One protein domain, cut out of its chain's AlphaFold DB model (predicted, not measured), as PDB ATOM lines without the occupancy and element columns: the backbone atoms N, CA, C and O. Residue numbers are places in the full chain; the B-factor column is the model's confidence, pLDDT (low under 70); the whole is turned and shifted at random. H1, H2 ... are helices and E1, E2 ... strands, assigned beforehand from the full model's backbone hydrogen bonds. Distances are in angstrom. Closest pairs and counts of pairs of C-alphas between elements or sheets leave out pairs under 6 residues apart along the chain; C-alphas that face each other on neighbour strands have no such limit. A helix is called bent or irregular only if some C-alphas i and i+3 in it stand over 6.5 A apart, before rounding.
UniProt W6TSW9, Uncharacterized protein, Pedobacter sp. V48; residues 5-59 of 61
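What this domain is: This is residues 5 to 59 of the 61 residues of an uncharacterized protein of Pedobacter sp. V48 (UniProt W6TSW9). The printed part is a wide open horseshoe with an empty middle: a small hairpin of two short strands, E1 and E2, makes one arm, the single helix H1 lies in the other, and the long unnamed stretch of residues 16 to 39 sweeps round between them. The two arms do not pack on each other, and of H1 residues 40 to 45 and 47 to 55 stand free. The printed part has 55 residues, with two named strands and one named helix in the order E1, E2, H1 along the chain; the strands form one antiparallel sheet of order E1 - E2. The class is mixed, helices and strands, though under half of the residues are in named elements. The whole is extended, with a radius of gyration of the C-alphas of 18.1 A, and flat, with spans of 50 by 32 by 15 A.

How they stand to each other: The sheet has two strands, E1, residues 5 to 7, and E2, residues 12 to 15, which form a hairpin with a tight link of 4 residues. They are antiparallel neighbours, with an angle of 178 degrees between their N-to-C directions. The C-alphas of Ala 6 and Ser 13 face each other at 4.5 A. Across the pair, N 14 and O 5 are within hydrogen-bond range at 2.8 A, and so are N 7 and O 12 at 2.9 A. From E2 a long link of 24 residues, 16 to 39, runs to H1, residues 40 to 55. E1 and H1 are apart, with no C-alpha of the one within 8 A of the other. Every O i to N i+4 pair in H1 is within hydrogen-bond range, and H1 is not bent.

Where its parts are: E1 begins at C-alpha 5, at (202.728, 191.527, 184.855), and measures 6.6 A from first to last C-alpha. E2 measures 10.0 A and ends at C-alpha 15, at (197.727, 191.008, 189.152). H1 has 16 residues and measures 22.7 A, from C-alpha 40 at (227.311, 183.089, 191.113) to C-alpha 55 at (216.839, 174.174, 173.025).

The domain as a whole: The two C-alphas farthest apart are those of Pro 25 and Leu 59, at 50.8 A; those of Leu 5 and Leu 59, the first and last printed, are 29.2 A apart. The C-alphas of residues 16 to 39 lie 13 to 24 A from the mean of the C-alphas. Residues 17 to 37 stand free, and so do residues 47 to 59, of which 47 to 55 belong to H1. The printed part has no cut. The mean pLDDT of the printed part is 78.1, and it is under 70 at residues 26 to 29 and 52 to 59.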
ATOM      1  N   LEU A   5     201.849 192.089 185.870       90.56
ATOM      2  CA  LEU A   5     202.728 191.527 184.855       90.56
ATOM      3  C   LEU A   5     201.876 190.744 183.860       90.56
ATOM      4  O   LEU A   5     201.122 189.855 184.250       90.56
ATOM      5  N   ALA A   6     202.021 191.058 182.578       91.19
ATOM      6  CA  ALA A   6     201.453 190.262 181.502       91.19
ATOM      7  C   ALA A   6     202.584 189.513 180.791       91.19
ATOM      8  O   ALA A   6     203.575 190.128 180.396       91.19
ATOM      9  N   LEU A   7     202.424 188.199 180.627       90.69
ATOM     10  CA  LEU A   7     203.305 187.329 179.850       90.69
ATOM     11  C   LEU A   7     202.518 186.832 178.627       90.69
ATOM     12  O   LEU A   7     201.868 185.786 178.697       90.69
ATOM     13  N   PRO A   8     202.540 187.578 177.502       85.12
ATOM     14  CA  PRO A   8     201.660 187.318 176.361       85.12
ATOM     15  C   PRO A   8     201.908 185.953 175.726       85.12
ATOM     16  O   PRO A   8     200.974 185.313 175.272       85.12
ATOM     17  N   HIS A   9     203.162 185.499 175.719       88.12
ATOM     18  CA  HIS A   9     203.546 184.222 175.120       88.12
ATOM     19  C   HIS A   9     203.091 183.006 175.948       88.12
ATOM     20  O   HIS A   9     203.008 181.897 175.431       88.12
ATOM     21  N   GLU A  10     202.795 183.202 177.233       84.69
ATOM     22  CA  GLU A  10     202.285 182.151 178.120       84.69
ATOM     23  C   GLU A  10     200.770 182.285 178.346       84.69
ATOM     24  O   GLU A  10     200.184 181.471 179.052       84.69
ATOM     25  N   ASN A  11     200.121 183.296 177.746       85.44
ATOM     26  CA  ASN A  11     198.727 183.685 177.996       85.44
ATOM     27  C   ASN A  11     198.405 183.875 179.495       85.44
ATOM     28  O   ASN A  11     197.278 183.648 179.935       85.44
ATOM     29  N   VAL A  12     199.391 184.312 180.285       89.88
ATOM     30  CA  VAL A  12     199.265 184.499 181.737       89.88
ATOM     31  C   VAL A  12     199.318 185.984 182.083       89.88
ATOM     32  O   VAL A  12     200.124 186.747 181.553       89.88
ATOM     33  N   SER A  13     198.450 186.399 183.006       89.81
ATOM     34  CA  SER A  13     198.479 187.722 183.628       89.81
ATOM     35  C   SER A  13     198.487 187.564 185.142       89.81
ATOM     36  O   SER A  13     197.623 186.894 185.703       89.81
ATOM     37  N   TRP A  14     199.466 188.175 185.800       89.69
ATOM     38  CA  TRP A  14     199.561 188.237 187.253       89.69
ATOM     39  C   TRP A  14     199.209 189.644 187.713       89.69
ATOM     40  O   TRP A  14     199.822 190.614 187.271       89.69
ATOM     41  N   ILE A  15     198.213 189.747 188.588       90.81
ATOM     42  CA  ILE A  15     197.727 191.008 189.152       90.81
ATOM     43  C   ILE A  15     197.785 190.883 190.672       90.81
ATOM     44  O   ILE A  15     197.281 189.911 191.237       90.81
ATOM     45  N   ALA A  16     198.404 191.859 191.334       87.44
ATOM     46  CA  ALA A  16     198.429 191.935 192.785       87.44
ATOM     47  C   ALA A  16     197.002 192.147 193.312       87.44
ATOM     48  O   ALA A  16     196.342 193.127 192.975       87.44
ATOM     49  N   THR A  17     196.518 191.217 194.132       90.06
ATOM     50  CA  THR A  17     195.141 191.231 194.652       90.06
ATOM     51  C   THR A  17     195.000 192.013 195.954       90.06
ATOM     52  O   THR A  17     193.900 192.437 196.303       90.06
ATOM     53  N   LYS A  18     196.104 192.209 196.677       86.50
ATOM     54  CA  LYS A  18     196.147 192.941 197.939       86.50
ATOM     55  C   LYS A  18     197.507 193.607 198.098       86.50
ATOM     56  O   LYS A  18     198.533 193.005 197.792       86.50
ATOM     57  N   VAL A  19     197.492 194.838 198.592       83.81
ATOM     58  CA  VAL A  19     198.685 195.565 199.020       83.81
ATOM     59  C   VAL A  19     198.524 195.841 200.505       83.81
ATOM     60  O   VAL A  19     197.503 196.386 200.919       83.81
ATOM     61  N   GLU A  20     199.505 195.428 201.297       85.50
ATOM     62  CA  GLU A  20     199.569 195.717 202.726       85.50
ATOM     63  C   GLU A  20     200.839 196.518 202.996       85.50
ATOM     64  O   GLU A  20     201.931 196.118 202.588       85.50
ATOM     65  N   GLU A  21     200.694 197.651 203.677       76.94
ATOM     66  CA  GLU A  21     201.828 198.378 204.236       76.94
ATOM     67  C   GLU A  21     202.156 197.760 205.591       76.94
ATOM     68  O   GLU A  21     201.425 197.921 206.567       76.94
ATOM     69  N   VAL A  22     203.243 196.993 205.628       80.31
ATOM     70  CA  VAL A  22     203.773 196.404 206.854       80.31
ATOM     71  C   VAL A  22     205.097 197.090 207.157       80.31
ATOM     72  O   VAL A  22     206.001 197.108 206.319       80.31
ATOM     73  N   GLU A  23     205.215 197.663 208.352       76.56
ATOM     74  CA  GLU A  23     206.484 198.196 208.839       76.56
ATOM     75  C   GLU A  23     207.420 197.026 209.163       76.56
ATOM     76  O   GLU A  23     207.223 196.286 210.128       76.56
ATOM     77  N   PHE A  24     208.441 196.830 208.330       72.12
ATOM     78  CA  PHE A  24     209.471 195.827 208.576       72.12
ATOM     79  C   PHE A  24     210.556 196.415 209.489       72.12
ATOM     80  O   PHE A  24     211.164 197.427 209.132       72.12
ATOM     81  N   PRO A  25     210.868 195.785 210.638       78.12
ATOM     82  CA  PRO A  25     212.021 196.170 211.443       78.12
ATOM     83  C   PRO A  25     213.301 196.082 210.608       78.12
ATOM     84  O   PRO A  25     213.481 195.117 209.862       78.12
ATOM     85  N   THR A  26     214.234 197.020 210.782       68.19
ATOM     86  CA  THR A  26     215.484 197.117 209.997       68.19
ATOM     87  C   THR A  26     216.336 195.836 210.024       68.19
ATOM     88  O   THR A  26     217.109 195.587 209.105       68.19
ATOM     89  N   ASN A  27     216.144 194.985 211.038       68.81
ATOM     90  CA  ASN A  27     216.871 193.726 211.239       68.81
ATOM     91  C   ASN A  27     216.041 192.467 210.902       68.81
ATOM     92  O   ASN A  27     216.467 191.356 211.202       68.81
ATOM     93  N   SER A  28     214.835 192.621 210.344       68.00
ATOM     94  CA  SER A  28     213.899 191.507 210.101       68.00
ATOM     95  C   SER A  28     214.115 190.778 208.775       68.00
ATOM     96  O   SER A  28     213.573 189.689 208.581       68.00
ATOM     97  N   ILE A  29     214.924 191.342 207.872       69.94
ATOM     98  CA  ILE A  29     215.299 190.681 206.621       69.94
ATOM     99  C   ILE A  29     216.403 189.673 206.941       69.94
ATOM    100  O   ILE A  29     217.593 189.929 206.763       69.94
ATOM    101  N   LEU A  30     215.996 188.527 207.475       74.25
ATOM    102  CA  LEU A  30     216.870 187.374 207.614       74.25
ATOM    103  C   LEU A  30     217.096 186.762 206.233       74.25
ATOM    104  O   LEU A  30     216.184 186.697 205.404       74.25
ATOM    105  N   THR A  31     218.313 186.287 205.985       72.75
ATOM    106  CA  THR A  31     218.569 185.452 204.817       72.75
ATOM    107  C   THR A  31     217.659 184.222 204.873       72.75
ATOM    108  O   THR A  31     217.508 183.626 205.944       72.75
ATOM    109  N   PRO A  32     217.046 183.821 203.747       73.44
ATOM    110  CA  PRO A  32     216.240 182.611 203.695       73.44
ATOM    111  C   PRO A  32     217.059 181.420 204.201       73.44
ATOM    112  O   PRO A  32     218.101 181.091 203.639       73.44
ATOM    113  N   THR A  33     216.600 180.779 205.275       77.00
ATOM    114  CA  THR A  33     217.255 179.592 205.853       77.00
ATOM    115  C   THR A  33     216.906 178.309 205.096       77.00
ATOM    116  O   THR A  33     217.513 177.263 205.317       77.00
ATOM    117  N   GLY A  34     215.928 178.379 204.189       72.00
ATOM    118  CA  GLY A  34     215.547 177.288 203.303       72.00
ATOM    119  C   GLY A  34     216.439 177.236 202.067       72.00
ATOM    120  O   GLY A  34     216.213 177.978 201.115       72.00
ATOM    121  N   GLY A  35     217.416 176.328 202.069       72.06
ATOM    122  CA  GLY A  35     218.233 175.999 200.899       72.06
ATOM    123  C   GLY A  35     219.736 176.102 201.140       72.06
ATOM    124  O   GLY A  35     220.201 176.500 202.205       72.06
ATOM    125  N   SER A  36     220.508 175.708 200.128       77.25
ATOM    126  CA  SER A  36     221.954 175.922 200.103       77.25
ATOM    127  C   SER A  36     222.248 177.312 199.550       77.25
ATOM    128  O   SER A  36     221.616 177.741 198.585       77.25
ATOM    129  N   ILE A  37     223.216 178.006 200.144       79.19
ATOM    130  CA  ILE A  37     223.744 179.249 199.581       79.19
ATOM    131  C   ILE A  37     224.383 178.896 198.236       79.19
ATOM    132  O   ILE A  37     225.270 178.048 198.189       79.19
ATOM    133  N   VAL A  38     223.897 179.511 197.157       82.69
ATOM    134  CA  VAL A  38     224.390 179.270 195.795       82.69
ATOM    135  C   VAL A  38     225.295 180.420 195.380       82.69
ATOM    136  O   VAL A  38     224.913 181.589 195.455       82.69
ATOM    137  N   ASN A  39     226.487 180.079 194.904       87.25
ATOM    138  CA  ASN A  39     227.460 181.041 194.399       87.25
ATOM    139  C   ASN A  39     227.122 181.451 192.951       87.25
ATOM    140  O   ASN A  39     226.475 180.704 192.220       87.25
ATOM    141  N   LEU A  40     227.609 182.607 192.476       87.12
ATOM    142  CA  LEU A  40     227.311 183.089 191.113       87.12
ATOM    143  C   LEU A  40     227.667 182.062 190.021       87.12
ATOM    144  O   LEU A  40     226.896 181.866 189.082       87.12
ATOM    145  N   ASN A  41     228.808 181.384 190.157       86.69
ATOM    146  CA  ASN A  41     229.243 180.366 189.195       86.69
ATOM    147  C   ASN A  41     228.286 179.165 189.168       86.69
ATOM    148  O   ASN A  41     227.887 178.716 188.098       86.69
ATOM    149  N   GLU A  42     227.843 178.705 190.339       86.44
ATOM    150  CA  GLU A  42     226.898 177.592 190.473       86.44
ATOM    151  C   GLU A  42     225.516 177.951 189.908       86.44
ATOM    152  O   GLU A  42     224.871 177.126 189.258       86.44
ATOM    153  N   LEU A  43     225.080 179.203 190.089       86.94
ATOM    154  CA  LEU A  43     223.859 179.722 189.475       86.94
ATOM    155  C   LEU A  43     223.962 179.697 187.945       86.94
ATOM    156  O   LEU A  43     223.054 179.201 187.275       86.94
ATOM    157  N   ILE A  44     225.067 180.199 187.386       88.56
ATOM    158  CA  ILE A  44     225.297 180.217 185.936       88.56
ATOM    159  C   ILE A  44     225.316 178.792 185.373       88.56
ATOM    160  O   ILE A  44     224.697 178.535 184.339       88.56
ATOM    161  N   ASP A  45     225.977 177.855 186.048       89.50
ATOM    162  CA  ASP A  45     226.038 176.459 185.613       89.50
ATOM    163  C   ASP A  45     224.664 175.785 185.660       89.50
ATOM    164  O   ASP A  45     224.277 175.076 184.721       89.50
ATOM    165  N   LYS A  46     223.866 176.070 186.697       85.56
ATOM    166  CA  LYS A  46     222.493 175.574 186.783       85.56
ATOM    167  C   LYS A  46     221.615 176.143 185.670       85.56
ATOM    168  O   LYS A  46     220.887 175.381 185.032       85.56
ATOM    169  N   LEU A  47     221.715 177.445 185.398       86.56
ATOM    170  CA  LEU A  47     220.990 178.095 184.306       86.56
ATOM    171  C   LEU A  47     221.380 177.482 182.957       86.56
ATOM    172  O   LEU A  47     220.504 177.057 182.206       86.56
ATOM    173  N   LYS A  48     222.680 177.333 182.668       86.94
ATOM    174  CA  LYS A  48     223.164 176.691 181.434       86.94
ATOM    175  C   LYS A  48     222.632 175.269 181.275       86.94
ATOM    176  O   LYS A  48     222.241 174.891 180.171       86.94
ATOM    177  N   SER A  49     222.596 174.490 182.357       85.12
ATOM    178  CA  SER A  49     222.061 173.125 182.350       85.12
ATOM    179  C   SER A  49     220.583 173.089 181.941       85.12
ATOM    180  O   SER A  49     220.210 172.341 181.036       85.12
ATOM    181  N   VAL A  50     219.753 173.955 182.533       81.44
ATOM    182  CA  VAL A  50     218.313 174.030 182.234       81.44
ATOM    183  C   VAL A  50     218.059 174.552 180.814       81.44
ATOM    184  O   VAL A  50     217.300 173.944 180.058       81.44
ATOM    185  N   TYR A  51     218.729 175.632 180.408       78.00
ATOM    186  CA  TYR A  51     218.525 176.241 179.089       78.00
ATOM    187  C   TYR A  51     219.012 175.356 177.935       78.00
ATOM    188  O   TYR A  51     218.314 175.242 176.928       78.00
ATOM    189  N   LYS A  52     220.155 174.666 178.080       65.31
ATOM    190  CA  LYS A  52     220.659 173.722 177.064       65.31
ATOM    191  C   LYS A  52     219.709 172.538 176.851       65.31
ATOM    192  O   LYS A  52     219.636 172.002 175.745       65.31
ATOM    193  N   TYR A  53     218.982 172.129 177.891       52.66
ATOM    194  CA  TYR A  53     217.962 171.086 177.783       52.66
ATOM    195  C   TYR A  53     216.739 171.568 176.985       52.66
ATOM    196  O   TYR A  53     216.166 170.803 176.212       52.66
ATOM    197  N   ASN A  54     216.371 172.848 177.118       54.34
ATOM    198  CA  ASN A  54     215.194 173.414 176.459       54.34
ATOM    199  C   ASN A  54     215.383 173.596 174.937       54.34
ATOM    200  O   ASN A  54     214.490 173.281 174.155       54.34
ATOM    201  N   THR A  55     216.578 173.981 174.470       54.12
ATOM    202  CA  THR A  55     216.839 174.174 173.025       54.12
ATOM    203  C   THR A  55     216.684 172.891 172.201       54.12
ATOM    204  O   THR A  55     216.290 172.947 171.042       54.12
ATOM    205  N   LYS A  56     216.945 171.715 172.793       52.06
ATOM    206  CA  LYS A  56     216.747 170.420 172.118       52.06
ATOM    207  C   LYS A  56     215.278 170.006 172.003       52.06
ATOM    208  O   LYS A  56     214.962 169.160 171.175       52.06
ATOM    209  N   ARG A  57     214.381 170.583 172.812       50.84
ATOM    210  CA  ARG A  57     212.944 170.268 172.787       50.84
ATOM    211  C   ARG A  57     212.209 171.001 171.663       50.84
ATOM    212  O   ARG A  57     211.229 170.479 171.150       50.84
ATOM    213  N   HIS A  58     212.712 172.166 171.252       51.59
ATOM    214  CA  HIS A  58     212.140 172.980 170.175       51.59
ATOM    215  C   HIS A  58     212.610 172.590 168.759       51.59
ATOM    216  O   HIS A  58     212.135 173.174 167.793       51.59
ATOM    217  N   LEU A  59     213.522 171.618 168.628       51.56
ATOM    218  CA  LEU A  59     214.055 171.135 167.342       51.56
ATOM    219  C   LEU A  59     213.502 169.758 166.921       51.56
ATOM    220  O   LEU A  59     214.011 169.172 165.975       51.56
TER     221      LEU A  59